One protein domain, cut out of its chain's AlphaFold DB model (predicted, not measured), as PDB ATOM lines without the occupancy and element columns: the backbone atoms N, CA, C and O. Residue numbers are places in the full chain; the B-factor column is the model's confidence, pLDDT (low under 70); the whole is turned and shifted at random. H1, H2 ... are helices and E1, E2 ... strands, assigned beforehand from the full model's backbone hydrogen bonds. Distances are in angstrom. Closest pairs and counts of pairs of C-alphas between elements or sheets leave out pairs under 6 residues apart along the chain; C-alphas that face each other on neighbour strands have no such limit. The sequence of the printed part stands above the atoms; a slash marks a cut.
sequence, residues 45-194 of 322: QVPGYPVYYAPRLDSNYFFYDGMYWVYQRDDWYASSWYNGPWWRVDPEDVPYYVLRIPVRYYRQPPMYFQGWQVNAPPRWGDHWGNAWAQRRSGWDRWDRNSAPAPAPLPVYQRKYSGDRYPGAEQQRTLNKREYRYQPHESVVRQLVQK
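Overview. This is residues 45 to 194 of the 322 residues of an uncharacterized protein of Hydrogenophilales bacterium 28-61-23 (UniProt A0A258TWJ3). A small, twisted five-strand sheet stands in the middle of a longer body, with E2 and E3 nearest its centre. The short helices H2 and H3 lie toward one end, H4 and H5 toward the other, H6 covers E4, and residues 136 to 154 run as a long link from one end to the other. The printed part has 150 residues, with five named strands followed by six named helices; the sheet order is E1 E2 E3 E4 E5, antiparallel throughout. The class is mixed, helices and strands, though named elements hold only 62 of the 150 residues. The whole is compact, with a radius of gyration of the C-alphas of 15.5 A and spans of 42 by 28 by 28 A.

Arrangement. Begin at E1, residues 51 to 53, an edge strand antiparallel to E2, residues 60 to 64; N 52 and O 63 are 2.9 A apart, within hydrogen-bond range. E2 and E3, residues 67 to 72, form a hairpin with N 62 and O 69 at 2.8 A. E3 and E4, residues 75 to 79, form the next, with N 70 and O 77 at 2.8 A. E5, residues 87 to 89, is the other edge strand, with N 78 and O 87 at 2.8 A. This makes a meander, each strand the antiparallel neighbour of the one before; the sheet is only just strongly twisted, its C-alphas up to 4.1 A off its plane. H1, residues 96 to 99, only grazes the sheet with residues 97 to 98. H2, residues 124 to 128, and H3, residues 130 to 135, only just touch, only at the corner by their link, with 3 pairs of C-alphas within 8 A; the closest are Gly 125 and Ala 133, 5.0 A. H4, residues 155 to 159, is close to but not clearly touching H5, residues 168 to 179; their closest C-alphas, Tyr 156 and Glu 178, are 6.9 A apart. H2, H3, H4 and H5 are not on the sheet. H6, residues 186 to 193, is on it, over E4 at a height over the sheet of 9.0 A, slantwise to the strands at 55 degrees to E4 on the local plane, which is fitted to just 6 C-alphas; Ala 78 and Leu 191 are their closest C-alphas, 7.9 A. In H2, H3, H5 and H6 every O i to N i+4 pair is within hydrogen-bond range; H4 has 0 of 1, but 1 of 2 O i to N i+3 pairs, and H1 is too short for an O i to N i+4 pair.

Along the chain. Find C-alpha 51 at (154.166, 135.109, 125.778), where E1 begins. E3 is 16.0 A long from first to last C-alpha, and H5 15.6 A. H6 ends at C-alpha 193, (136.655, 140.648, 135.967).

Size, cuts and confidence. The C-alphas of Gln 134 and Asp 163 are the two farthest apart, 45.5 A. The printed part has no cut; the links H1 to H2 and H3 to H4 are long. No printed residue is under 70 in pLDDT.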
ATOM      1  N   GLN A  45     160.288 132.891 128.408       98.12
ATOM      2  CA  GLN A  45     159.723 133.696 127.333       98.12
ATOM      3  C   GLN A  45     159.881 132.976 125.992       98.12
ATOM      4  O   GLN A  45     160.949 132.465 125.655       98.12
ATOM      5  N   VAL A  46     158.826 133.001 125.182       97.88
ATOM      6  CA  VAL A  46     158.888 132.619 123.776       97.88
ATOM      7  C   VAL A  46     159.617 133.735 122.997       97.88
ATOM      8  O   VAL A  46     159.118 134.860 122.935       97.88
ATOM      9  N   PRO A  47     160.784 133.469 122.376       95.31
ATOM     10  CA  PRO A  47     161.581 134.477 121.675       95.31
ATOM     11  C   PRO A  47     160.790 135.214 120.592       95.31
ATOM     12  O   PRO A  47     160.295 134.595 119.650       95.31
ATOM     13  N   GLY A  48     160.716 136.542 120.710       94.25
ATOM     14  CA  GLY A  48     159.983 137.405 119.779       94.25
ATOM     15  C   GLY A  48     158.472 137.466 120.021       94.25
ATOM     16  O   GLY A  48     157.760 137.976 119.165       94.25
ATOM     17  N   TYR A  49     157.975 136.944 121.147       96.12
ATOM     18  CA  TYR A  49     156.559 136.973 121.516       96.12
ATOM     19  C   TYR A  49     156.382 137.555 122.929       96.12
ATOM     20  O   TYR A  49     157.229 137.345 123.803       96.12
ATOM     21  N   PRO A  50     155.249 138.220 123.210       96.81
ATOM     22  CA  PRO A  50     154.902 138.697 124.549       96.81
ATOM     23  C   PRO A  50     154.352 137.572 125.452       96.81
ATOM     24  O   PRO A  50     153.541 137.821 126.340       96.81
ATOM     25  N   VAL A  51     154.737 136.322 125.186       98.25
ATOM     26  CA  VAL A  51     154.166 135.109 125.778       98.25
ATOM     27  C   VAL A  51     155.270 134.313 126.456       98.25
ATOM     28  O   VAL A  51     156.371 134.198 125.918       98.25
ATOM     29  N   TYR A  52     154.959 133.714 127.598       98.75
ATOM     30  CA  TYR A  52     155.801 132.708 128.234       98.75
ATOM     31  C   TYR A  52     155.181 131.326 128.073       98.75
ATOM     32  O   TYR A  52     153.962 131.201 127.961       98.75
ATOM     33  N   TYR A  53     156.008 130.290 128.106       98.56
ATOM     34  CA  TYR A  53     155.585 128.893 128.150       98.56
ATOM     35  C   TYR A  53     156.280 128.171 129.306       98.56
ATOM     36  O   TYR A  53     157.287 128.655 129.825       98.56
ATOM     37  N   ALA A  54     155.740 127.027 129.724       97.75
ATOM     38  CA  ALA A  54     156.320 126.221 130.796       97.75
ATOM     39  C   ALA A  54     157.041 124.973 130.238       97.75
ATOM     40  O   ALA A  54     156.405 123.932 130.058       97.75
ATOM     41  N   PRO A  55     158.363 125.017 129.972       96.94
ATOM     42  CA  PRO A  55     159.084 123.901 129.346       96.94
ATOM     43  C   PRO A  55     159.140 122.636 130.208       96.94
ATOM     44  O   PRO A  55     159.250 121.529 129.675       96.94
ATOM     45  N   ARG A  56     159.082 122.799 131.536       95.44
ATOM     46  CA  ARG A  56     159.154 121.709 132.519       95.44
ATOM     47  C   ARG A  56     157.823 120.987 132.729       95.44
ATOM     48  O   ARG A  56     157.816 119.936 133.362       95.44
ATOM     49  N   LEU A  57     156.717 121.543 132.233       93.31
ATOM     50  CA  LEU A  57     155.408 120.909 132.314       93.31
ATOM     51  C   LEU A  57     155.165 120.029 131.090       93.31
ATOM     52  O   LEU A  57     155.491 120.399 129.963       93.31
ATOM     53  N   ASP A  58     154.530 118.886 131.320       90.88
ATOM     54  CA  ASP A  58     153.960 118.063 130.258       90.88
ATOM     55  C   ASP A  58     152.516 118.513 129.994       90.88
ATOM     56  O   ASP A  58     151.554 117.821 130.302       90.88
ATOM     57  N   SER A  59     152.361 119.765 129.558       93.12
ATOM     58  CA  SER A  59     151.071 120.368 129.216       93.12
ATOM     59  C   SER A  59     151.272 121.604 128.338       93.12
ATOM     60  O   SER A  59     152.296 122.285 128.437       93.12
ATOM     61  N   ASN A  60     150.297 121.930 127.486       97.00
ATOM     62  CA  ASN A  60     150.316 123.164 126.698       97.00
ATOM     63  C   ASN A  60     149.952 124.343 127.599       97.00
ATOM     64  O   ASN A  60     148.782 124.699 127.722       97.00
ATOM     65  N   TYR A  61     150.960 124.902 128.257       97.88
ATOM     66  CA  TYR A  61     150.792 125.878 129.318       97.88
ATOM     67  C   TYR A  61     151.546 127.162 128.991       97.88
ATOM     68  O   TYR A  61     152.766 127.151 128.796       97.88
ATOM     69  N   PHE A  62     150.816 128.271 128.977       98.56
ATOM     70  CA  PHE A  62     151.307 129.569 128.544       98.56
ATOM     71  C   PHE A  62     150.905 130.673 129.518       98.56
ATOM     72  O   PHE A  62     149.941 130.546 130.268       98.56
ATOM     73  N   PHE A  63     151.633 131.783 129.492       98.50
ATOM     74  CA  PHE A  63     151.287 132.990 130.232       98.50
ATOM     75  C   PHE A  63     151.353 134.196 129.304       98.50
ATOM     76  O   PHE A  63     152.366 134.426 128.641       98.50
ATOM     77  N   TYR A  64     150.265 134.956 129.250       98.19
ATOM     78  CA  TYR A  64     150.133 136.118 128.385       98.19
ATOM     79  C   TYR A  64     149.187 137.145 129.009       98.19
ATOM     80  O   TYR A  64     148.115 136.802 129.514       98.19
ATOM     81  N   ASP A  65     149.620 138.406 128.971       96.38
ATOM     82  CA  ASP A  65     148.875 139.590 129.412       96.38
ATOM     83  C   ASP A  65     148.266 139.485 130.826       96.38
ATOM     84  O   ASP A  65     147.204 140.022 131.119       96.38
ATOM     85  N   GLY A  66     148.957 138.797 131.741       95.62
ATOM     86  CA  GLY A  66     148.521 138.656 133.134       95.62
ATOM     87  C   GLY A  66     147.643 137.443 133.433       95.62
ATOM     88  O   GLY A  66     147.202 137.293 134.571       95.62
ATOM     89  N   MET A  67     147.420 136.574 132.447       96.12
ATOM     90  CA  MET A  67     146.648 135.343 132.592       96.12
ATOM     91  C   MET A  67     147.464 134.129 132.154       96.12
ATOM     92  O   MET A  67     148.288 134.196 131.240       96.12
ATOM     93  N   TYR A  68     147.197 133.004 132.800       97.44
ATOM     94  CA  TYR A  68     147.624 131.681 132.375       97.44
ATOM     95  C   TYR A  68     146.634 131.138 131.359       97.44
ATOM     96  O   TYR A  68     145.427 131.268 131.556       97.44
ATOM     97  N   TRP A  69     147.153 130.518 130.308       98.06
ATOM     98  CA  TRP A  69     146.407 129.938 129.202       98.06
ATOM     99  C   TRP A  69     146.822 128.489 129.036       98.06
ATOM    100  O   TRP A  69     148.009 128.184 128.929       98.06
ATOM    101  N   VAL A  70     145.844 127.600 128.992       97.25
ATOM    102  CA  VAL A  70     146.056 126.171 128.811       97.25
ATOM    103  C   VAL A  70     145.278 125.710 127.597       97.25
ATOM    104  O   VAL A  70     144.097 126.022 127.481       97.25
ATOM    105  N   TYR A  71     145.923 124.925 126.736       96.44
ATOM    106  CA  TYR A  71     145.233 124.219 125.661       96.44
ATOM    107  C   TYR A  71     145.172 122.720 125.935       96.44
ATOM    108  O   TYR A  71     146.196 122.032 125.909       96.44
ATOM    109  N   GLN A  72     143.982 122.198 126.215       91.88
ATOM    110  CA  GLN A  72     143.824 120.807 126.619       91.88
ATOM    111  C   GLN A  72     142.486 120.248 126.149       91.88
ATOM    112  O   GLN A  72     141.454 120.879 126.338       91.88
ATOM    113  N   ARG A  73     142.504 119.031 125.586       88.56
ATOM    114  CA  ARG A  73     141.306 118.355 125.045       88.56
ATOM    115  C   ARG A  73     140.493 119.265 124.110       88.56
ATOM    116  O   ARG A  73     139.285 119.373 124.252       88.56
ATOM    117  N   ASP A  74     141.187 119.920 123.185       90.38
ATOM    118  CA  ASP A  74     140.636 120.832 122.171       90.38
ATOM    119  C   ASP A  74     139.987 122.129 122.673       90.38
ATOM    120  O   ASP A  74     139.606 122.970 121.858       90.38
ATOM    121  N   ASP A  75     139.964 122.370 123.983       93.06
ATOM    122  CA  ASP A  75     139.475 123.612 124.571       93.06
ATOM    123  C   ASP A  75     140.623 124.482 125.104       93.06
ATOM    124  O   ASP A  75     141.645 124.003 125.615       93.06
ATOM    125  N   TRP A  76     140.425 125.797 125.017       96.12
ATOM    126  CA  TRP A  76     141.256 126.769 125.714       96.12
ATOM    127  C   TRP A  76     140.695 127.043 127.102       96.12
ATOM    128  O   TRP A  76     139.493 127.234 127.287       96.12
ATOM    129  N   TYR A  77     141.592 127.125 128.076       95.06
ATOM    130  CA  TYR A  77     141.275 127.514 129.436       95.06
ATOM    131  C   TYR A  77     142.149 128.674 129.880       95.06
ATOM    132  O   TYR A  77     143.328 128.732 129.537       95.06
ATOM    133  N   ALA A  78     141.588 129.577 130.675       95.06
ATOM    134  CA  ALA A  78     142.314 130.700 131.243       95.06
ATOM    135  C   ALA A  78     142.167 130.759 132.764       95.06
ATOM    136  O   ALA A  78     141.153 130.334 133.316       95.06
ATOM    137  N   SER A  79     143.171 131.310 133.442       93.88
ATOM    138  CA  SER A  79     143.106 131.650 134.866       93.88
ATOM    139  C   SER A  79     144.037 132.810 135.206       93.88
ATOM    140  O   SER A  79     145.071 132.983 134.572       93.88
ATOM    141  N   SER A  80     143.709 133.596 136.233       93.31
ATOM    142  CA  SER A  80     144.638 134.598 136.789       93.31
ATOM    143  C   SER A  80     145.662 133.984 137.753       93.31
ATOM    144  O   SER A  80     146.579 134.668 138.219       93.31
ATOM    145  N   TRP A  81     145.521 132.690 138.052       95.06
ATOM    146  CA  TRP A  81     146.349 131.953 138.996       95.06
ATOM    147  C   TRP A  81     146.899 130.664 138.392       95.06
ATOM    148  O   TRP A  81     146.245 130.019 137.574       95.06
ATOM    149  N   TYR A  82     148.124 130.304 138.782       95.44
ATOM    150  CA  TYR A  82     148.888 129.295 138.048       95.44
ATOM    151  C   TYR A  82     148.254 127.895 138.090       95.44
ATOM    152  O   TYR A  82     148.353 127.145 137.123       95.44
ATOM    153  N   ASN A  83     147.580 127.538 139.179       93.75
ATOM    154  CA  ASN A  83     146.895 126.255 139.347       93.75
ATOM    155  C   ASN A  83     145.367 126.414 139.294       93.75
ATOM    156  O   ASN A  83     144.622 125.720 139.984       93.75
ATOM    157  N   GLY A  84     144.890 127.385 138.520       90.69
ATOM    158  CA  GLY A  84     143.469 127.642 138.406       90.69
ATOM    159  C   GLY A  84     142.858 128.344 139.634       90.69
ATOM    160  O   GLY A  84     143.572 128.904 140.472       90.69
ATOM    161  N   PRO A  85     141.521 128.341 139.752       89.94
ATOM    162  CA  PRO A  85     140.581 127.559 138.951       89.94
ATOM    163  C   PRO A  85     140.566 128.002 137.488       89.94
ATOM    164  O   PRO A  85     141.001 129.106 137.158       89.94
ATOM    165  N   TRP A  86     140.117 127.114 136.610       90.12
ATOM    166  CA  TRP A  86     140.184 127.293 135.162       90.12
ATOM    167  C   TRP A  86     138.822 127.674 134.582       90.12
ATOM    168  O   TRP A  86     137.792 127.113 134.959       90.12
ATOM    169  N   TRP A  87     138.819 128.601 133.626       87.44
ATOM    170  CA  TRP A  87     137.637 128.962 132.848       87.44
ATOM    171  C   TRP A  87     137.835 128.567 131.412       87.44
ATOM    172  O   TRP A  87     138.840 128.938 130.816       87.44
ATOM    173  N   ARG A  88     136.846 127.881 130.851       92.00
ATOM    174  CA  ARG A  88     136.796 127.620 129.420       92.00
ATOM    175  C   ARG A  88     136.635 128.940 128.662       92.00
ATOM    176  O   ARG A  88     135.824 129.781 129.056       92.00
ATOM    177  N   VAL A  89     137.427 129.112 127.615       92.50
ATOM    178  CA  VAL A  89     137.435 130.283 126.741       92.50
ATOM    179  C   VAL A  89     137.097 129.820 125.336       92.50
ATOM    180  O   VAL A  89     137.718 128.888 124.824       92.50
ATOM    181  N   ASP A  90     136.112 130.470 124.725       92.56
ATOM    182  CA  ASP A  90     135.736 130.164 123.353       92.56
ATOM    183  C   ASP A  90     136.875 130.555 122.393       92.56
ATOM    184  O   ASP A  90     137.594 131.529 122.645       92.56
ATOM    185  N   PRO A  91     137.056 129.842 121.269       94.19
ATOM    186  CA  PRO A  91     138.070 130.168 120.263       94.19
ATOM    187  C   PRO A  91     138.056 131.635 119.802       94.19
ATOM    188  O   PRO A  91     139.086 132.208 119.434       94.19
ATOM    189  N   GLU A  92     136.888 132.273 119.809       93.56
ATOM    190  CA  GLU A  92     136.658 133.680 119.477       93.56
ATOM    191  C   GLU A  92     137.184 134.673 120.520       93.56
ATOM    192  O   GLU A  92     137.410 135.830 120.173       93.56
ATOM    193  N   ASP A  93     137.475 134.207 121.731       94.31
ATOM    194  CA  ASP A  93     137.946 135.012 122.858       94.31
ATOM    195  C   ASP A  93     139.431 134.754 123.189       94.31
ATOM    196  O   ASP A  93     140.010 135.393 124.066       94.31
ATOM    197  N   VAL A  94     140.100 133.836 122.484       96.44
ATOM    198  CA  VAL A  94     141.537 133.598 122.690       96.44
ATOM    199  C   VAL A  94     142.364 134.739 122.076       96.44
ATOM    200  O   VAL A  94     142.185 135.063 120.893       96.44
ATOM    201  N   PRO A  95     143.300 135.344 122.821       96.12
ATOM    202  CA  PRO A  95     144.197 136.362 122.302       96.12
ATOM    203  C   PRO A  95     145.006 135.957 121.081       96.12
ATOM    204  O   PRO A  95     145.506 134.835 120.987       96.12
ATOM    205  N   TYR A  96     145.253 136.913 120.184       94.94
ATOM    206  CA  TYR A  96     146.045 136.641 118.984       94.94
ATOM    207  C   TYR A  96     147.455 136.151 119.302       94.94
ATOM    208  O   TYR A  96     147.918 135.204 118.676       94.94
ATOM    209  N   TYR A  97     148.141 136.742 120.281       96.06
ATOM    210  CA  TYR A  97     149.495 136.304 120.629       96.06
ATOM    211  C   TYR A  97     149.536 134.885 121.201       96.06
ATOM    212  O   TYR A  97     150.524 134.194 120.977       96.06
ATOM    213  N   VAL A  98     148.459 134.434 121.854       97.62
ATOM    214  CA  VAL A  98     148.313 133.049 122.330       97.62
ATOM    215  C   VAL A  98     148.062 132.095 121.158       97.62
ATOM    216  O   VAL A  98     148.677 131.037 121.079       97.62
ATOM    217  N   LEU A  99     147.241 132.493 120.185       96.94
ATOM    218  CA  LEU A  99     147.017 131.708 118.964       96.94
ATOM    219  C   LEU A  99     148.261 131.636 118.066       96.94
ATOM    220  O   LEU A  99     148.436 130.675 117.319       96.94
ATOM    221  N   ARG A 100     149.125 132.655 118.123       96.88
ATOM    222  CA  ARG A 100     150.315 132.787 117.270       96.88
ATOM    223  C   ARG A 100     151.541 132.021 117.775       96.88
ATOM    224  O   ARG A 100     152.575 132.042 117.102       96.88
ATOM    225  N   ILE A 101     151.461 131.400 118.951       97.56
ATOM    226  CA  ILE A 101     152.579 130.669 119.553       97.56
ATOM    227  C   ILE A 101     153.033 129.575 118.580       97.56
ATOM    228  O   ILE A 101     152.197 128.800 118.133       97.56
ATOM    229  N   PRO A 102     154.327 129.470 118.237       97.56
ATOM    230  CA  PRO A 102     154.784 128.423 117.336       97.56
ATOM    231  C   PRO A 102     154.525 127.013 117.874       97.56
ATOM    232  O   PRO A 102     154.702 126.762 119.068       97.56
ATOM    233  N   VAL A 103     154.195 126.074 116.981       97.81
ATOM    234  CA  VAL A 103     153.859 124.677 117.328       97.81
ATOM    235  C   VAL A 103     154.906 124.017 118.238       97.81
ATOM    236  O   VAL A 103     154.541 123.292 119.157       97.81
ATOM    237  N   ARG A 104     156.201 124.318 118.071       97.56
ATOM    238  CA  ARG A 104     157.289 123.765 118.908       97.56
ATOM    239  C   ARG A 104     157.178 124.053 120.413       97.56
ATOM    240  O   ARG A 104     157.861 123.396 121.193       97.56
ATOM    241  N   TYR A 105     156.384 125.044 120.823       98.19
ATOM    242  CA  TYR A 105     156.197 125.403 122.236       98.19
ATOM    243  C   TYR A 105     154.994 124.716 122.887       98.19
ATOM    244  O   TYR A 105     154.828 124.803 124.102       98.19
ATOM    245  N   TYR A 106     154.182 123.998 122.110       97.50
ATOM    246  CA  TYR A 106     153.160 123.105 122.644       97.50
ATOM    247  C   TYR A 106     153.863 121.842 123.139       97.50
ATOM    248  O   TYR A 106     154.508 121.139 122.363       97.50
ATOM    249  N   ARG A 107     153.804 121.588 124.450       96.00
ATOM    250  CA  ARG A 107     154.473 120.435 125.081       96.00
ATOM    251  C   ARG A 107     153.719 119.133 124.833       96.00
ATOM    252  O   ARG A 107     154.343 118.089 124.707       96.00
ATOM    253  N   GLN A 108     152.400 119.232 124.695       94.69
ATOM    254  CA  GLN A 108     151.492 118.143 124.355       94.69
ATOM    255  C   GLN A 108     150.638 118.543 123.142       94.69
ATOM    256  O   GLN A 108     149.429 118.755 123.279       94.69
ATOM    257  N   PRO A 109     151.247 118.726 121.956       94.19
ATOM    258  CA  PRO A 109     150.507 119.133 120.772       94.19
ATOM    259  C   PRO A 109     149.470 118.054 120.414       94.19
ATOM    260  O   PRO A 109     149.814 116.870 120.386       94.19
ATOM    261  N   PRO A 110     148.210 118.422 120.134       94.00
ATOM    262  CA  PRO A 110     147.212 117.458 119.682       94.00
ATOM    263  C   PRO A 110     147.592 116.803 118.355       94.00
ATOM    264  O   PRO A 110     148.331 117.373 117.556       94.00
ATOM    265  N   MET A 111     147.035 115.621 118.078       93.56
ATOM    266  CA  MET A 111     147.399 114.826 116.895       93.56
ATOM    267  C   MET A 111     147.240 115.582 115.572       93.56
ATOM    268  O   MET A 111     148.054 115.420 114.672       93.56
ATOM    269  N   TYR A 112     146.237 116.447 115.443       94.00
ATOM    270  CA  TYR A 112     146.020 117.215 114.213       94.00
ATOM    271  C   TYR A 112     147.031 118.356 114.005       94.00
ATOM    272  O   TYR A 112     147.046 118.946 112.930       94.00
ATOM    273  N   PHE A 113     147.912 118.644 114.972       95.19
ATOM    274  CA  PHE A 113     149.079 119.506 114.740       95.19
ATOM    275  C   PHE A 113     150.161 118.788 113.919       95.19
ATOM    276  O   PHE A 113     151.122 119.413 113.462       95.19
ATOM    277  N   GLN A 114     150.047 117.470 113.738       93.44
ATOM    278  CA  GLN A 114     150.999 116.697 112.958       93.44
ATOM    279  C   GLN A 114     151.084 117.232 111.521       93.44
ATOM    280  O   GLN A 114     150.083 117.444 110.842       93.44
ATOM    281  N   GLY A 115     152.312 117.461 111.055       92.94
ATOM    282  CA  GLY A 115     152.578 118.038 109.735       92.94
ATOM    283  C   GLY A 115     152.474 119.566 109.673       92.94
ATOM    284  O   GLY A 115     152.790 120.151 108.636       92.94
ATOM    285  N   TRP A 116     152.086 120.241 110.759       95.19
ATOM    286  CA  TRP A 116     152.154 121.700 110.830       95.19
ATOM    287  C   TRP A 116     153.599 122.164 111.029       95.19
ATOM    288  O   TRP A 116     154.447 121.464 111.584       95.19
ATOM    289  N   GLN A 117     153.904 123.367 110.543       95.81
ATOM    290  CA  GLN A 117     155.255 123.912 110.628       95.81
ATOM    291  C   GLN A 117     155.616 124.227 112.084       95.81
ATOM    292  O   GLN A 117     155.002 125.083 112.715       95.81
ATOM    293  N   VAL A 118     156.678 123.601 112.595       95.75
ATOM    294  CA  VAL A 118     157.099 123.713 114.007       95.75
ATOM    295  C   VAL A 118     157.449 125.143 114.448       95.75
ATOM    296  O   VAL A 118     157.290 125.493 115.616       95.75
ATOM    297  N   ASN A 119     157.909 125.981 113.514       95.56
ATOM    298  CA  ASN A 119     158.309 127.373 113.757       95.56
ATOM    299  C   ASN A 119     157.216 128.396 113.389       95.56
ATOM    300  O   ASN A 119     157.471 129.602 113.428       95.56
ATOM    301  N   ALA A 120     156.024 127.925 113.020       94.81
ATOM    302  CA  ALA A 120     154.878 128.740 112.640       94.81
ATOM    303  C   ALA A 120     153.723 128.521 113.633       94.81
ATOM    304  O   ALA A 120     153.722 127.514 114.352       94.81
ATOM    305  N   PRO A 121     152.754 129.450 113.701       95.75
ATOM    306  CA  PRO A 121     151.568 129.244 114.514       95.75
ATOM    307  C   PRO A 121     150.742 128.038 114.031       95.75
ATOM    308  O   PRO A 121     150.757 127.725 112.834       95.75
ATOM    309  N   PRO A 122     150.010 127.370 114.939       96.44
ATOM    310  CA  PRO A 122     149.080 126.316 114.581       96.44
ATOM    311  C   PRO A 122     148.022 126.811 113.587       96.44
ATOM    312  O   PRO A 122     147.598 127.969 113.625       96.44
ATOM    313  N   ARG A 123     147.578 125.939 112.678       94.81
ATOM    314  CA  ARG A 123     146.592 126.283 111.645       94.81
ATOM    315  C   ARG A 123     145.181 126.223 112.217       94.81
ATOM    316  O   ARG A 123     144.393 125.342 111.900       94.81
ATOM    317  N   TRP A 124     144.851 127.189 113.066       95.38
ATOM    318  CA  TRP A 124     143.555 127.245 113.745       95.38
ATOM    319  C   TRP A 124     142.357 127.289 112.792       95.38
ATOM    320  O   TRP A 124     141.311 126.734 113.111       95.38
ATOM    321  N   GLY A 125     142.519 127.872 111.599       93.56
ATOM    322  CA  GLY A 125     141.490 127.846 110.556       93.56
ATOM    323  C   GLY A 125     141.171 126.439 110.039       93.56
ATOM    324  O   GLY A 125     140.008 126.153 109.776       93.56
ATOM    325  N   ASP A 126     142.166 125.550 109.971       93.25
ATOM    326  CA  ASP A 126     141.975 124.154 109.554       93.25
ATOM    327  C   ASP A 126     141.217 123.359 110.636       93.25
ATOM    328  O   ASP A 126     140.478 122.430 110.321       93.25
ATOM    329  N   HIS A 127     141.376 123.737 111.912       93.81
ATOM    330  CA  HIS A 127     140.767 123.050 113.056       93.81
ATOM    331  C   HIS A 127     139.359 123.569 113.408       93.81
ATOM    332  O   HIS A 127     138.442 122.774 113.596       93.81
ATOM    333  N   TRP A 128     139.157 124.889 113.469       94.19
ATOM    334  CA  TRP A 128     137.863 125.508 113.810       94.19
ATOM    335  C   TRP A 128     137.018 125.891 112.587       94.19
ATOM    336  O   TRP A 128     135.866 126.311 112.717       94.19
ATOM    337  N   GLY A 129     137.570 125.721 111.386       94.31
ATOM    338  CA  GLY A 129     136.875 125.889 110.120       94.31
ATOM    339  C   GLY A 129     136.812 127.327 109.598       94.31
ATOM    340  O   GLY A 129     137.200 128.311 110.237       94.31
ATOM    341  N   ASN A 130     136.260 127.445 108.390       92.75
ATOM    342  CA  ASN A 130     136.253 128.686 107.614       92.75
ATOM    343  C   ASN A 130     135.506 129.836 108.300       92.75
ATOM    344  O   ASN A 130     135.933 130.982 108.196       92.75
ATOM    345  N   ALA A 131     134.415 129.550 109.015       94.31
ATOM    346  CA  ALA A 131     133.641 130.584 109.701       94.31
ATOM    347  C   ALA A 131     134.469 131.285 110.791       94.31
ATOM    348  O   ALA A 131     134.425 132.510 110.912       94.31
ATOM    349  N   TRP A 132     135.269 130.525 111.547       95.38
ATOM    350  CA  TRP A 132     136.192 131.092 112.525       95.38
ATOM    351  C   TRP A 132     137.283 131.919 111.832       95.38
ATOM    352  O   TRP A 132     137.515 133.071 112.204       95.38
ATOM    353  N   ALA A 133     137.890 131.377 110.769       93.38
ATOM    354  CA  ALA A 133     138.947 132.061 110.022       93.38
ATOM    355  C   ALA A 133     138.470 133.389 109.401       93.38
ATOM    356  O   ALA A 133     139.212 134.371 109.390       93.38
ATOM    357  N   GLN A 134     137.217 133.443 108.936       94.31
ATOM    358  CA  GLN A 134     136.579 134.662 108.433       94.31
ATOM    359  C   GLN A 134     136.359 135.692 109.547       94.31
ATOM    360  O   GLN A 134     136.717 136.857 109.378       94.31
ATOM    361  N   ARG A 135     135.827 135.275 110.707       94.88
ATOM    362  CA  ARG A 135     135.623 136.168 111.865       94.88
ATOM    363  C   ARG A 135     136.935 136.729 112.415       94.88
ATOM    364  O   ARG A 135     136.973 137.868 112.869       94.88
ATOM    365  N   ARG A 136     138.011 135.946 112.359       92.81
ATOM    366  CA  ARG A 136     139.357 136.315 112.812       92.81
ATOM    367  C   ARG A 136     140.278 136.650 111.631       92.81
ATOM    368  O   ARG A 136     141.449 136.287 111.636       92.81
ATOM    369  N   SER A 137     139.772 137.313 110.589       91.38
ATOM    370  CA  SER A 137     140.581 137.582 109.390       91.38
ATOM    371  C   SER A 137     141.894 138.316 109.721       91.38
ATOM    372  O   SER A 137     141.914 139.281 110.483       91.38
ATOM    373  N   GLY A 138     143.013 137.831 109.170       89.56
ATOM    374  CA  GLY A 138     144.342 138.399 109.420       89.56
ATOM    375  C   GLY A 138     144.913 138.135 110.817       89.56
ATOM    376  O   GLY A 138     145.927 138.737 111.162       89.56
ATOM    377  N   TRP A 139     144.314 137.241 111.613       91.62
ATOM    378  CA  TRP A 139     144.815 136.901 112.948       91.62
ATOM    379  C   TRP A 139     146.263 136.413 112.947       91.62
ATOM    380  O   TRP A 139     146.938 136.590 113.948       91.62
ATOM    381  N   ASP A 140     146.763 135.819 111.871       89.62
ATOM    382  CA  ASP A 140     148.119 135.284 111.731       89.62
ATOM    383  C   ASP A 140     149.112 136.293 111.131       89.62
ATOM    384  O   ASP A 140     150.325 136.087 111.208       89.62
ATOM    385  N   ARG A 141     148.620 137.413 110.585       89.44
ATOM    386  CA  ARG A 141     149.438 138.485 110.005       89.44
ATOM    387  C   ARG A 141     149.797 139.518 111.064       89.44
ATOM    388  O   ARG A 141     148.932 140.208 111.599       89.44
ATOM    389  N   TRP A 142     151.086 139.639 111.357       90.62
ATOM    390  CA  TRP A 142     151.614 140.626 112.295       90.62
ATOM    391  C   TRP A 142     153.115 140.832 112.097       90.62
ATOM    392  O   TRP A 142     153.804 139.962 111.561       90.62
ATOM    393  N   ASP A 143     153.619 141.973 112.558       89.75
ATOM    394  CA  ASP A 143     155.052 142.244 112.632       89.75
ATOM    395  C   ASP A 143     155.600 141.830 114.003       89.75
ATOM    396  O   ASP A 143     155.169 142.345 115.036       89.75
ATOM    397  N   ARG A 144     156.579 140.916 114.007       86.56
ATOM    398  CA  ARG A 144     157.211 140.423 115.242       86.56
ATOM    399  C   ARG A 144     158.007 141.495 115.971       86.56
ATOM    400  O   ARG A 144     158.116 141.437 117.190       86.56
ATOM    401  N   ASN A 145     158.535 142.476 115.242       88.75
ATOM    402  CA  ASN A 145     159.317 143.559 115.837       88.75
ATOM    403  C   ASN A 145     158.432 144.563 116.587       88.75
ATOM    404  O   ASN A 145     158.916 145.294 117.443       88.75
ATOM    405  N   SER A 146     157.131 144.551 116.296       87.81
ATOM    406  CA  SER A 146     156.113 145.375 116.945       87.81
ATOM    407  C   SER A 146     155.438 144.665 118.132       87.81
ATOM    408  O   SER A 146     154.405 145.125 118.622       87.81
ATOM    409  N   ALA A 147     155.980 143.528 118.592       89.19
ATOM    410  CA  ALA A 147     155.482 142.844 119.782       89.19
ATOM    411  C   ALA A 147     155.569 143.770 121.013       89.19
ATOM    412  O   ALA A 147     156.631 144.349 121.257       89.19
ATOM    413  N   PRO A 148     154.505 143.894 121.829       91.50
ATOM    414  CA  PRO A 148     154.592 144.636 123.079       91.50
ATOM    415  C   PRO A 148     155.540 143.937 124.058       91.50
ATOM    416  O   PRO A 148     155.847 142.748 123.924       91.50
ATOM    417  N   ALA A 149     155.965 144.663 125.093       93.75
ATOM    418  CA  ALA A 149     156.682 144.048 126.200       93.75
ATOM    419  C   ALA A 149     155.812 142.947 126.847       93.75
ATOM    420  O   ALA A 149     154.609 143.158 127.044       93.75
ATOM    421  N   PRO A 150     156.384 141.776 127.179       96.25
ATOM    422  CA  PRO A 150     155.643 140.723 127.855       96.25
ATOM    423  C   PRO A 150     155.195 141.188 129.247       96.25
ATOM    424  O   PRO A 150     155.918 141.905 129.942       96.25
ATOM    425  N   ALA A 151     154.022 140.729 129.687       97.25
ATOM    426  CA  ALA A 151     153.563 140.970 131.052       97.25
ATOM    427  C   ALA A 151     154.582 140.416 132.072       97.25
ATOM    428  O   ALA A 151     155.164 139.350 131.836       97.25
ATOM    429  N   PRO A 152     154.819 141.094 133.206       97.56
ATOM    430  CA  PRO A 152     155.704 140.572 134.238       97.56
ATOM    431  C   PRO A 152     155.143 139.264 134.804       97.56
ATOM    432  O   PRO A 152     153.940 139.120 134.988       97.56
ATOM    433  N   LEU A 153     155.999 138.296 135.125       98.00
ATOM    434  CA  LEU A 153     155.525 137.066 135.762       98.00
ATOM    435  C   LEU A 153     155.000 137.367 137.181       98.00
ATOM    436  O   LEU A 153     155.673 138.068 137.943       98.00
ATOM    437  N   PRO A 154     153.839 136.822 137.597       97.06
ATOM    438  CA  PRO A 154     153.249 137.059 138.916       97.06
ATOM    439  C   PRO A 154     153.965 136.222 139.990       97.06
ATOM    440  O   PRO A 154     153.382 135.350 140.636       97.06
ATOM    441  N   VAL A 155     155.256 136.487 140.198       97.12
ATOM    442  CA  VAL A 155     156.147 135.709 141.076       97.12
ATOM    443  C   VAL A 155     155.700 135.686 142.537       97.12
ATOM    444  O   VAL A 155     156.025 134.743 143.256       97.12
ATOM    445  N   TYR A 156     154.891 136.660 142.973       96.88
ATOM    446  CA  TYR A 156     154.271 136.654 144.301       96.88
ATOM    447  C   TYR A 156     153.398 135.410 144.532       96.88
ATOM    448  O   TYR A 156     153.170 135.053 145.685       96.88
ATOM    449  N   GLN A 157     152.917 134.743 143.472       97.06
ATOM    450  CA  GLN A 157     152.123 133.520 143.580       97.06
ATOM    451  C   GLN A 157     152.944 132.319 144.073       97.06
ATOM    452  O   GLN A 157     152.369 131.406 144.651       97.06
ATOM    453  N   ARG A 158     154.282 132.342 143.943       96.38
ATOM    454  CA  ARG A 158     155.185 131.255 144.381       96.38
ATOM    455  C   ARG A 158     155.034 130.870 145.855       96.38
ATOM    456  O   ARG A 158     155.324 129.736 146.214       96.38
ATOM    457  N   LYS A 159     154.580 131.799 146.707       95.69
ATOM    458  CA  LYS A 159     154.363 131.560 148.148       95.69
ATOM    459  C   LYS A 159     153.085 130.770 148.461       95.69
ATOM    460  O   LYS A 159     152.909 130.325 149.594       95.69
ATOM    461  N   TYR A 160     152.205 130.596 147.478       95.12
ATOM    462  CA  TYR A 160     150.920 129.926 147.620       95.12
ATOM    463  C   TYR A 160     150.945 128.606 146.859       95.12
ATOM    464  O   TYR A 160     150.929 128.615 145.639       95.12
ATOM    465  N   SER A 161     150.986 127.485 147.572       92.56
ATOM    466  CA  SER A 161     151.087 126.139 147.004       92.56
ATOM    467  C   SER A 161     150.445 125.121 147.944       92.56
ATOM    468  O   SER A 161     150.391 125.369 149.153       92.56
ATOM    469  N   GLY A 162     149.995 123.982 147.410       89.38
ATOM    470  CA  GLY A 162     149.315 122.944 148.197       89.38
ATOM    471  C   GLY A 162     148.186 123.529 149.048       89.38
ATOM    472  O   GLY A 162     147.386 124.321 148.555       89.38
ATOM    473  N   ASP A 163     148.190 123.233 150.344       89.62
ATOM    474  CA  ASP A 163     147.169 123.698 151.297       89.62
ATOM    475  C   ASP A 163     147.127 125.224 151.485       89.62
ATOM    476  O   ASP A 163     146.149 125.772 151.987       89.62
ATOM    477  N   ARG A 164     148.183 125.944 151.076       93.50
ATOM    478  CA  ARG A 164     148.222 127.417 151.110       93.50
ATOM    479  C   ARG A 164     147.672 128.052 149.840       93.50
ATOM    480  O   ARG A 164     147.710 129.276 149.721       93.50
ATOM    481  N   TYR A 165     147.241 127.258 148.866       93.25
ATOM    482  CA  TYR A 165     146.701 127.788 147.628       93.25
ATOM    483  C   TYR A 165     145.359 128.495 147.903       93.25
ATOM    484  O   TYR A 165     144.432 127.868 148.414       93.25
ATOM    485  N   PRO A 166     145.240 129.808 147.636       93.69
ATOM    486  CA  PRO A 166     144.082 130.584 148.052       93.69
ATOM    487  C   PRO A 166     142.831 130.193 147.272       93.69
ATOM    488  O   PRO A 166     142.894 129.873 146.083       93.69
ATOM    489  N   GLY A 167     141.680 130.309 147.930       91.00
ATOM    490  CA  GLY A 167     140.381 130.181 147.279       91.00
ATOM    491  C   GLY A 167     140.075 131.350 146.335       91.00
ATOM    492  O   GLY A 167     140.686 132.418 146.400       91.00
ATOM    493  N   ALA A 168     139.068 131.158 145.487       86.69
ATOM    494  CA  ALA A 168     138.634 132.065 144.426       86.69
ATOM    495  C   ALA A 168     138.541 133.567 144.814       86.69
ATOM    496  O   ALA A 168     139.114 134.437 144.156       86.69
ATOM    497  N   GLU A 169     137.840 133.914 145.892       87.56
ATOM    498  CA  GLU A 169     137.695 135.326 146.295       87.56
ATOM    499  C   GLU A 169     139.010 135.932 146.814       87.56
ATOM    500  O   GLU A 169     139.383 137.067 146.486       87.56
ATOM    501  N   GLN A 170     139.779 135.149 147.573       92.44
ATOM    502  CA  GLN A 170     141.085 135.574 148.072       92.44
ATOM    503  C   GLN A 170     142.071 135.787 146.917       92.44
ATOM    504  O   GLN A 170     142.826 136.761 146.916       92.44
ATOM    505  N   GLN A 171     142.017 134.928 145.900       92.19
ATOM    506  CA  GLN A 171     142.793 135.041 144.672       92.19
ATOM    507  C   GLN A 171     142.585 136.382 143.959       92.19
ATOM    508  O   GLN A 171     143.567 137.015 143.564       92.19
ATOM    509  N   ARG A 172     141.337 136.859 143.831       87.94
ATOM    510  CA  ARG A 172     141.038 138.181 143.239       87.94
ATOM    511  C   ARG A 172     141.686 139.304 144.030       87.94
ATOM    512  O   ARG A 172     142.308 140.195 143.456       87.94
ATOM    513  N   THR A 173     141.528 139.255 145.350       92.06
ATOM    514  CA  THR A 173     142.046 140.281 146.260       92.06
ATOM    515  C   THR A 173     143.568 140.352 146.180       92.06
ATOM    516  O   THR A 173     144.137 141.429 146.015       92.06
ATOM    517  N   LEU A 174     144.230 139.196 146.223       94.06
ATOM    518  CA  LEU A 174     145.680 139.086 146.109       94.06
ATOM    519  C   LEU A 174     146.185 139.509 144.726       94.06
ATOM    520  O   LEU A 174     147.172 140.231 144.651       94.06
ATOM    521  N   ASN A 175     145.507 139.130 143.639       92.06
ATOM    522  CA  ASN A 175     145.886 139.559 142.292       92.06
ATOM    523  C   ASN A 175     145.804 141.088 142.143       92.06
ATOM    524  O   ASN A 175     146.791 141.715 141.763       92.06
ATOM    525  N   LYS A 176     144.694 141.711 142.565       90.44
ATOM    526  CA  LYS A 176     144.546 143.176 142.545       90.44
ATOM    527  C   LYS A 176     145.595 143.889 143.403       90.44
ATOM    528  O   LYS A 176     146.102 144.934 143.006       90.44
ATOM    529  N   ARG A 177     145.921 143.342 144.580       94.12
ATOM    530  CA  ARG A 177     146.826 143.986 145.545       94.12
ATOM    531  C   ARG A 177     148.304 143.813 145.202       94.12
ATOM    532  O   ARG A 177     149.063 144.773 145.338       94.12
ATOM    533  N   GLU A 178     148.706 142.605 144.812       96.38
ATOM    534  CA  GLU A 178     150.112 142.202 144.678       96.38
ATOM    535  C   GLU A 178     150.599 142.262 143.227       96.38
ATOM    536  O   GLU A 178     151.750 142.621 143.003       96.38
ATOM    537  N   TYR A 179     149.751 141.928 142.244       94.88
ATOM    538  CA  TYR A 179     150.190 141.867 140.847       94.88
ATOM    539  C   TYR A 179     150.214 143.246 140.188       94.88
ATOM    540  O   TYR A 179     151.198 143.597 139.547       94.88
ATOM    541  N   ARG A 180     149.137 144.031 140.362       90.94
ATOM    542  CA  ARG A 180     148.968 145.429 139.898       90.94
ATOM    543  C   ARG A 180     149.163 145.691 138.397       90.94
ATOM    544  O   ARG A 180     148.960 146.818 137.955       90.94
ATOM    545  N   TYR A 181     149.524 144.682 137.615       93.81
ATOM    546  CA  TYR A 181     149.583 144.762 136.167       93.81
ATOM    547  C   TYR A 181     148.172 144.907 135.592       93.81
ATOM    548  O   TYR A 181     147.248 144.201 135.996       93.81
ATOM    549  N   GLN A 182     148.024 145.826 134.643       92.00
ATOM    550  CA  GLN A 182     146.781 146.054 133.919       92.00
ATOM    551  C   GLN A 182     146.894 145.381 132.548       92.00
ATOM    552  O   GLN A 182     147.732 145.812 131.756       92.00
ATOM    553  N   PRO A 183     146.070 144.360 132.248       92.69
ATOM    554  CA  PRO A 183     146.051 143.750 130.926       92.69
ATOM    555  C   PRO A 183     145.798 144.790 129.835       92.69
ATOM    556  O   PRO A 183     144.998 145.717 130.014       92.69
ATOM    557  N   HIS A 184     146.460 144.658 128.695       90.62
ATOM    558  CA  HIS A 184     146.268 145.557 127.559       90.62
ATOM    559  C   HIS A 184     145.071 145.133 126.711       90.62
ATOM    560  O   HIS A 184     144.338 145.983 126.204       90.62
ATOM    561  N   GLU A 185     144.835 143.831 126.595       90.50
ATOM    562  CA  GLU A 185     143.820 143.276 125.718       90.50
ATOM    563  C   GLU A 185     142.441 143.248 126.385       90.50
ATOM    564  O   GLU A 185     142.270 142.856 127.542       90.50
ATOM    565  N   SER A 186     141.422 143.678 125.641       88.94
ATOM    566  CA  SER A 186     140.056 143.825 126.153       88.94
ATOM    567  C   SER A 186     139.474 142.506 126.656       88.94
ATOM    568  O   SER A 186     138.857 142.485 127.722       88.94
ATOM    569  N   VAL A 187     139.710 141.404 125.940       89.75
ATOM    570  CA  VAL A 187     139.214 140.079 126.335       89.75
ATOM    571  C   VAL A 187     139.847 139.626 127.650       89.75
ATOM    572  O   VAL A 187     139.158 139.140 128.547       89.75
ATOM    573  N   VAL A 188     141.141 139.887 127.829       91.19
ATOM    574  CA  VAL A 188     141.868 139.558 129.060       91.19
ATOM    575  C   VAL A 188     141.347 140.384 130.237       91.19
ATOM    576  O   VAL A 188     141.066 139.830 131.302       91.19
ATOM    577  N   ARG A 189     141.097 141.687 130.037       91.12
ATOM    578  CA  ARG A 189     140.451 142.547 131.049       91.12
ATOM    579  C   ARG A 189     139.092 142.006 131.478       91.12
ATOM    580  O   ARG A 189     138.786 142.018 132.669       91.12
ATOM    581  N   GLN A 190     138.282 141.536 130.530       88.12
ATOM    582  CA  GLN A 190     136.973 140.956 130.828       88.12
ATOM    583  C   GLN A 190     137.109 139.649 131.617       88.12
ATOM    584  O   GLN A 190     136.427 139.479 132.627       88.12
ATOM    585  N   LEU A 191     138.015 138.750 131.216       86.06
ATOM    586  CA  LEU A 191     138.249 137.473 131.903       86.06
ATOM    587  C   LEU A 191     138.705 137.663 133.356       86.06
ATOM    588  O   LEU A 191     138.206 136.971 134.239       86.06
ATOM    589  N   VAL A 192     139.575 138.641 133.630       84.06
ATOM    590  CA  VAL A 192     140.003 138.981 135.002       84.06
ATOM    591  C   VAL A 192     138.830 139.472 135.869       84.06
ATOM    592  O   VAL A 192     138.821 139.272 137.085       84.06
ATOM    593  N   GLN A 193     137.823 140.108 135.262       77.06
ATOM    594  CA  GLN A 193     136.655 140.648 135.967       77.06
ATOM    595  C   GLN A 193     135.531 139.616 136.166       77.06
ATOM    596  O   GLN A 193     134.787 139.719 137.149       77.06
ATOM    597  N   LYS A 194     135.408 138.609 135.284       71.00
ATOM    598  CA  LYS A 194     134.326 137.605 135.319       71.00
ATOM    599  C   LYS A 194     134.248 136.903 136.684       71.00
ATOM    600  O   LYS A 194     135.283 136.465 137.179       71.00
TER     601      LYS A 194